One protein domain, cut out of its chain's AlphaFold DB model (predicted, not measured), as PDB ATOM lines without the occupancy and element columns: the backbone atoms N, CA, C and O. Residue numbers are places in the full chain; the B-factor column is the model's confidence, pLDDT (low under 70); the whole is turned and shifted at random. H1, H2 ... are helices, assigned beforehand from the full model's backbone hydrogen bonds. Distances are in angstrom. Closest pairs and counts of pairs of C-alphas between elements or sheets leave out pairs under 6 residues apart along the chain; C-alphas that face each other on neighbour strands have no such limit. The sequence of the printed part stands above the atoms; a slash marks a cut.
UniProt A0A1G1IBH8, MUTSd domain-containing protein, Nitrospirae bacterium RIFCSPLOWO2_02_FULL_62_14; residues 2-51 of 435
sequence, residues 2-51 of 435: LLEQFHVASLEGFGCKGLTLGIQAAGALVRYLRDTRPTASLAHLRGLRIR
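What this domain is: This is residues 2 to 51 of the 435 residues of the protein "MUTSd domain-containing protein" of Nitrospirae bacterium RIFCSPLOWO2_02_FULL_62_14 (UniProt A0A1G1IBH8). One long helix, H2, makes one side of the domain, with the short helix H1 opposite its middle. Residues 7 to 19 lead from H1 to the beginning of H2, and residues 37 to 51 fold back from its other end along its length. The printed part has 50 residues, with two named helices, H1 then H2, and no named strand; the class is all helix, with 22 residues in named elements. It is compact, with a radius of gyration of the C-alphas of 11.1 A, and elongated, spanning 32 by 19 by 18 A.

How they stand to each other: H2, residues 20 to 36, only just touches H1, residues 2 to 6, with 3 pairs of C-alphas within 8 A. H2 does so with residues 26 to 30 alone; the closest C-alphas, of Leu 2 and Gly 27, are 6.0 A apart. In H1 and H2 every O i to N i+4 pair is within hydrogen-bond range.

Where its parts are: H2 is 24.3 A long, ending at C-alpha 36 (-6.405, 191.519, 76.508). H1, 6.3 A, begins at C-alpha 2 (-1.297, 175.737, 79.314).

The domain as a whole: The C-alphas farthest apart, of Gly 18 and Thr 39, are 32.6 A apart. The printed part has no cut. The link from H1 to H2 is long. Residues 35 to 40 stand free; residue 40 is under pLDDT 70.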
ATOM      1  N   LEU A   2      -0.080 176.584  79.224       87.88
ATOM      2  CA  LEU A   2      -1.297 175.737  79.314       87.88
ATOM      3  C   LEU A   2      -1.285 174.809  80.541       87.88
ATOM      4  O   LEU A   2      -2.308 174.662  81.197       87.88
ATOM      5  N   LEU A   3      -0.123 174.236  80.874       87.75
ATOM      6  CA  LEU A   3       0.071 173.430  82.088       87.75
ATOM      7  C   LEU A   3      -0.237 174.234  83.361       87.75
ATOM      8  O   LEU A   3      -0.994 173.776  84.208       87.75
ATOM      9  N   GLU A   4       0.271 175.468  83.443       85.62
ATOM     10  CA  GLU A   4      -0.051 176.407  84.529       85.62
ATOM     11  C   GLU A   4      -1.544 176.749  84.568       85.62
ATOM     12  O   GLU A   4      -2.133 176.765  85.639       85.62
ATOM     13  N   GLN A   5      -2.161 177.020  83.411       85.69
ATOM     14  CA  GLN A   5      -3.567 177.423  83.321       85.69
ATOM     15  C   GLN A   5      -4.520 176.349  83.852       85.69
ATOM     16  O   GLN A   5      -5.526 176.684  84.472       85.69
ATOM     17  N   PHE A   6      -4.227 175.076  83.586       86.94
ATOM     18  CA  PHE A   6      -5.055 173.955  84.035       86.94
ATOM     19  C   PHE A   6      -4.545 173.304  85.327       86.94
ATOM     20  O   PHE A   6      -5.159 172.350  85.790       86.94
ATOM     21  N   HIS A   7      -3.450 173.807  85.907       84.12
ATOM     22  CA  HIS A   7      -2.799 173.242  87.093       84.12
ATOM     23  C   HIS A   7      -2.490 171.737  86.962       84.12
ATOM     24  O   HIS A   7      -2.720 170.961  87.886       84.12
ATOM     25  N   VAL A   8      -1.965 171.316  85.805       88.12
ATOM     26  CA  VAL A   8      -1.607 169.912  85.524       88.12
ATOM     27  C   VAL A   8      -0.128 169.759  85.182       88.12
ATOM     28  O   VAL A   8       0.468 170.633  84.555       88.12
ATOM     29  N   ALA A   9       0.451 168.609  85.535       86.31
ATOM     30  CA  ALA A   9       1.831 168.266  85.185       86.31
ATOM     31  C   ALA A   9       1.998 167.903  83.697       86.31
ATOM     32  O   ALA A   9       3.056 168.128  83.114       86.31
ATOM     33  N   SER A  10       0.951 167.368  83.059       88.94
ATOM     34  CA  SER A  10       0.958 167.028  81.635       88.94
ATOM     35  C   SER A  10      -0.414 167.252  80.994       88.94
ATOM     36  O   SER A  10      -1.451 167.186  81.652       88.94
ATOM     37  N   LEU A  11      -0.432 167.495  79.679       87.12
ATOM     38  CA  LEU A  11      -1.672 167.569  78.893       87.12
ATOM     39  C   LEU A  11      -2.124 166.191  78.375       87.12
ATOM     40  O   LEU A  11      -3.087 166.103  77.611       87.12
ATOM     41  N   GLU A  12      -1.446 165.107  78.768       84.75
ATOM     42  CA  GLU A  12      -1.807 163.751  78.339       84.75
ATOM     43  C   GLU A  12      -3.188 163.340  78.865       84.75
ATOM     44  O   GLU A  12      -3.949 162.719  78.127       84.75
ATOM     45  N   GLY A  13      -3.564 163.779  80.074       81.25
ATOM     46  CA  GLY A  13      -4.897 163.544  80.647       81.25
ATOM     47  C   GLY A  13      -6.044 164.203  79.868       81.25
ATOM     48  O   GLY A  13      -7.171 163.718  79.900       81.25
ATOM     49  N   PHE A  14      -5.759 165.254  79.091       82.62
ATOM     50  CA  PHE A  14      -6.714 165.864  78.154       82.62
ATOM     51  C   PHE A  14      -6.705 165.190  76.771       82.62
ATOM     52  O   PHE A  14      -7.411 165.613  75.854       82.62
ATOM     53  N   GLY A  15      -5.892 164.143  76.608       82.19
ATOM     54  CA  GLY A  15      -5.682 163.408  75.368       82.19
ATOM     55  C   GLY A  15      -4.731 164.093  74.386       82.19
ATOM     56  O   GLY A  15      -4.670 163.666  73.237       82.19
ATOM     57  N   CYS A  16      -4.018 165.163  74.776       84.69
ATOM     58  CA  CYS A  16      -3.293 166.043  73.838       84.69
ATOM     59  C   CYS A  16      -1.966 165.472  73.326       84.69
ATOM     60  O   CYS A  16      -1.188 166.184  72.686       84.69
ATOM     61  N   LYS A  17      -1.696 164.196  73.598       83.50
ATOM     62  CA  LYS A  17      -0.461 163.523  73.211       83.50
ATOM     63  C   LYS A  17      -0.263 163.596  71.692       83.50
ATOM     64  O   LYS A  17      -1.149 163.223  70.930       83.50
ATOM     65  N   GLY A  18       0.891 164.105  71.261       83.62
ATOM     66  CA  GLY A  18       1.254 164.236  69.843       83.62
ATOM     67  C   GLY A  18       0.581 165.385  69.075       83.62
ATOM     68  O   GLY A  18       0.835 165.538  67.885       83.62
ATOM     69  N   LEU A  19      -0.244 166.224  69.717       88.06
ATOM     70  CA  LEU A  19      -0.953 167.332  69.057       88.06
ATOM     71  C   LEU A  19      -0.217 168.676  69.191       88.06
ATOM     72  O   LEU A  19      -0.798 169.661  69.645       88.06
ATOM     73  N   THR A  20       1.051 168.740  68.780       90.12
ATOM     74  CA  THR A  20       1.918 169.919  68.977       90.12
ATOM     75  C   THR A  20       1.303 171.217  68.441       90.12
ATOM     76  O   THR A  20       1.218 172.198  69.176       90.12
ATOM     77  N   LEU A  21       0.794 171.217  67.203       92.00
ATOM     78  CA  LEU A  21       0.156 172.400  66.602       92.00
ATOM     79  C   LEU A  21      -1.127 172.812  67.342       92.00
ATOM     80  O   LEU A  21      -1.384 173.998  67.537       92.00
ATOM     81  N   GLY A  22      -1.919 171.838  67.802       89.75
ATOM     82  CA  GLY A  22      -3.130 172.100  68.582       89.75
ATOM     83  C   GLY A  22      -2.820 172.712  69.950       89.75
ATOM     84  O   GLY A  22      -3.480 173.663  70.365       89.75
ATOM     85  N   ILE A  23      -1.775 172.213  70.618       91.50
ATOM     86  CA  ILE A  23      -1.268 172.754  71.887       91.50
ATOM     87  C   ILE A  23      -0.750 174.185  71.686       91.50
ATOM     88  O   ILE A  23      -1.077 175.063  72.481       91.50
ATOM     89  N   GLN A  24       0.009 174.449  70.618       93.19
ATOM     90  CA  GLN A  24       0.508 175.792  70.301       93.19
ATOM     91  C   GLN A  24      -0.633 176.780  70.030       93.19
ATOM     92  O   GLN A  24      -0.633 177.875  70.593       93.19
ATOM     93  N   ALA A  25      -1.636 176.386  69.239       93.44
ATOM     94  CA  ALA A  25      -2.802 177.219  68.957       93.44
ATOM     95  C   ALA A  25      -3.621 177.522  70.224       93.44
ATOM     96  O   ALA A  25      -3.988 178.672  70.473       93.44
ATOM     97  N   ALA A  26      -3.865 176.511  71.065       92.06
ATOM     98  CA  ALA A  26      -4.531 176.698  72.353       92.06
ATOM     99  C   ALA A  26      -3.713 177.606  73.288       92.06
ATOM    100  O   ALA A  26      -4.277 178.456  73.978       92.06
ATOM    101  N   GLY A  27      -2.383 177.476  73.269       92.25
ATOM    102  CA  GLY A  27      -1.470 178.366  73.974       92.25
ATOM    103  C   GLY A  27      -1.624 179.811  73.506       92.25
ATOM    104  O   GLY A  27      -1.907 180.683  74.319       92.25
ATOM    105  N   ALA A  28      -1.525 180.075  72.204       93.81
ATOM    106  CA  ALA A  28      -1.691 181.422  71.654       93.81
ATOM    107  C   ALA A  28      -3.025 182.072  72.075       93.81
ATOM    108  O   ALA A  28      -3.045 183.244  72.445       93.81
ATOM    109  N   LEU A  29      -4.117 181.299  72.110       93.12
ATOM    110  CA  LEU A  29      -5.425 181.777  72.566       93.12
ATOM    111  C   LEU A  29      -5.419 182.163  74.052       93.12
ATOM    112  O   LEU A  29      -5.883 183.246  74.404       93.12
ATOM    113  N   VAL A  30      -4.876 181.314  74.930       90.50
ATOM    114  CA  VAL A  30      -4.781 181.628  76.368       90.50
ATOM    115  C   VAL A  30      -3.892 182.850  76.607       90.50
ATOM    116  O   VAL A  30      -4.225 183.679  77.451       90.50
ATOM    117  N   ARG A  31      -2.807 183.005  75.837       90.94
ATOM    118  CA  ARG A  31      -1.949 184.193  75.898       90.94
ATOM    119  C   ARG A  31      -2.732 185.443  75.523       90.94
ATOM    120  O   ARG A  31      -2.773 186.380  76.304       90.94
ATOM    121  N   TYR A  32      -3.428 185.412  74.390       92.19
ATOM    122  CA  TYR A  32      -4.250 186.531  73.937       92.19
ATOM    123  C   TYR A  32      -5.306 186.944  74.975       92.19
ATOM    124  O   TYR A  32      -5.529 188.132  75.202       92.19
ATOM    125  N   LEU A  33      -5.942 185.980  75.649       88.25
ATOM    126  CA  LEU A  33      -6.902 186.274  76.716       88.25
ATOM    127  C   LEU A  33      -6.250 186.952  77.930       88.25
ATOM    128  O   LEU A  33      -6.838 187.883  78.476       88.25
ATOM    129  N   ARG A  34      -5.047 186.523  78.333       85.94
ATOM    130  CA  ARG A  34      -4.285 187.173  79.415       85.94
ATOM    131  C   ARG A  34      -3.828 188.578  79.019       85.94
ATOM    132  O   ARG A  34      -3.950 189.489  79.825       85.94
ATOM    133  N   ASP A  35      -3.389 188.762  77.777       88.56
ATOM    134  CA  ASP A  35      -2.906 190.055  77.278       88.56
ATOM    135  C   ASP A  35      -4.054 191.074  77.144       88.56
ATOM    136  O   ASP A  35      -3.905 192.241  77.494       88.56
ATOM    137  N   THR A  36      -5.232 190.638  76.680       86.12
ATOM    138  CA  THR A  36      -6.405 191.519  76.508       86.12
ATOM    139  C   THR A  36      -7.196 191.758  77.791       86.12
ATOM    140  O   THR A  36      -7.924 192.748  77.886       86.12
ATOM    141  N   ARG A  37      -7.101 190.856  78.776       79.12
ATOM    142  CA  ARG A  37      -7.797 190.958  80.068       79.12
ATOM    143  C   ARG A  37      -6.882 190.551  81.230       79.12
ATOM    144  O   ARG A  37      -7.157 189.551  81.893       79.12
ATOM    145  N   PRO A  38      -5.831 191.335  81.524       72.25
ATOM    146  CA  PRO A  38      -4.798 190.958  82.493       72.25
ATOM    147  C   PRO A  38      -5.315 190.806  83.929       72.25
ATOM    148  O   PRO A  38      -4.790 190.005  84.692       72.25
ATOM    149  N   THR A  39      -6.367 191.538  84.298       70.19
ATOM    150  CA  THR A  39      -6.978 191.483  85.634       70.19
ATOM    151  C   THR A  39      -8.058 190.410  85.778       70.19
ATOM    152  O   THR A  39      -8.498 190.138  86.892       70.19
ATOM    153  N   ALA A  40      -8.507 189.793  84.683       68.94
ATOM    154  CA  ALA A  40      -9.592 188.822  84.731       68.94
ATOM    155  C   ALA A  40      -9.057 187.406  84.964       68.94
ATOM    156  O   ALA A  40      -8.262 186.882  84.183       68.94
ATOM    157  N   SER A  41      -9.558 186.741  86.005       71.38
ATOM    158  CA  SER A  41      -9.228 185.339  86.243       71.38
ATOM    159  C   SER A  41      -9.786 184.440  85.133       71.38
ATOM    160  O   SER A  41     -10.983 184.431  84.831       71.38
ATOM    161  N   LEU A  42      -8.914 183.615  84.552       78.00
ATOM    162  CA  LEU A  42      -9.291 182.580  83.588       78.00
ATOM    163  C   LEU A  42      -9.695 181.257  84.263       78.00
ATOM    164  O   LEU A  42      -9.803 180.242  83.585       78.00
ATOM    165  N   ALA A  43      -9.962 181.243  85.576       71.75
ATOM    166  CA  ALA A  43     -10.330 180.034  86.331       71.75
ATOM    167  C   ALA A  43     -11.617 179.334  85.838       71.75
ATOM    168  O   ALA A  43     -11.889 178.185  86.182       71.75
ATOM    169  N   HIS A  44     -12.424 180.009  85.015       74.25
ATOM    170  CA  HIS A  44     -13.583 179.419  84.341       74.25
ATOM    171  C   HIS A  44     -13.202 178.525  83.147       74.25
ATOM    172  O   HIS A  44     -14.004 177.687  82.737       74.25
ATOM    173  N   LEU A  45     -11.991 178.658  82.597       81.94
ATOM    174  CA  LEU A  45     -11.452 177.759  81.576       81.94
ATOM    175  C   LEU A  45     -10.883 176.512  82.259       81.94
ATOM    176  O   LEU A  45      -9.685 176.418  82.513       81.94
ATOM    177  N   ARG A  46     -11.763 175.562  82.589       72.31
ATOM    178  CA  ARG A  46     -11.423 174.399  83.430       72.31
ATOM    179  C   ARG A  46     -10.954 173.163  82.671       72.31
ATOM    180  O   ARG A  46     -10.488 172.214  83.288       72.31
ATOM    181  N   GLY A  47     -11.090 173.138  81.351       79.25
ATOM    182  CA  GLY A  47     -10.732 171.953  80.590       79.25
ATOM    183  C   GLY A  47     -10.424 172.241  79.139       79.25
ATOM    184  O   GLY A  47     -10.905 173.206  78.544       79.25
ATOM    185  N   LEU A  48      -9.630 171.343  78.573       85.25
ATOM    186  CA  LEU A  48      -9.338 171.280  77.158       85.25
ATOM    187  C   LEU A  48      -9.903 169.967  76.628       85.25
ATOM    188  O   LEU A  48      -9.576 168.897  77.133       85.25
ATOM    189  N   ARG A  49     -10.761 170.040  75.611       82.88
ATOM    190  CA  ARG A  49     -11.275 168.848  74.936       82.88
ATOM    191  C   ARG A  49     -10.780 168.822  73.505       82.88
ATOM    192  O   ARG A  49     -10.988 169.766  72.742       82.88
ATOM    193  N   ILE A  50     -10.168 167.708  73.135       82.31
ATOM    194  CA  ILE A  50      -9.804 167.446  71.750       82.31
ATOM    195  C   ILE A  50     -11.049 167.033  71.003       82.31
ATOM    196  O   ILE A  50     -11.814 166.183  71.452       82.31
ATOM    197  N   ARG A  51     -11.212 167.624  69.830       75.38
ATOM    198  CA  ARG A  51     -12.205 167.176  68.870       75.38
ATOM    199  C   ARG A  51     -11.518 166.230  67.907       75.38
ATOM    200  O   ARG A  51     -10.630 166.648  67.166       75.38
TER     201      ARG A  51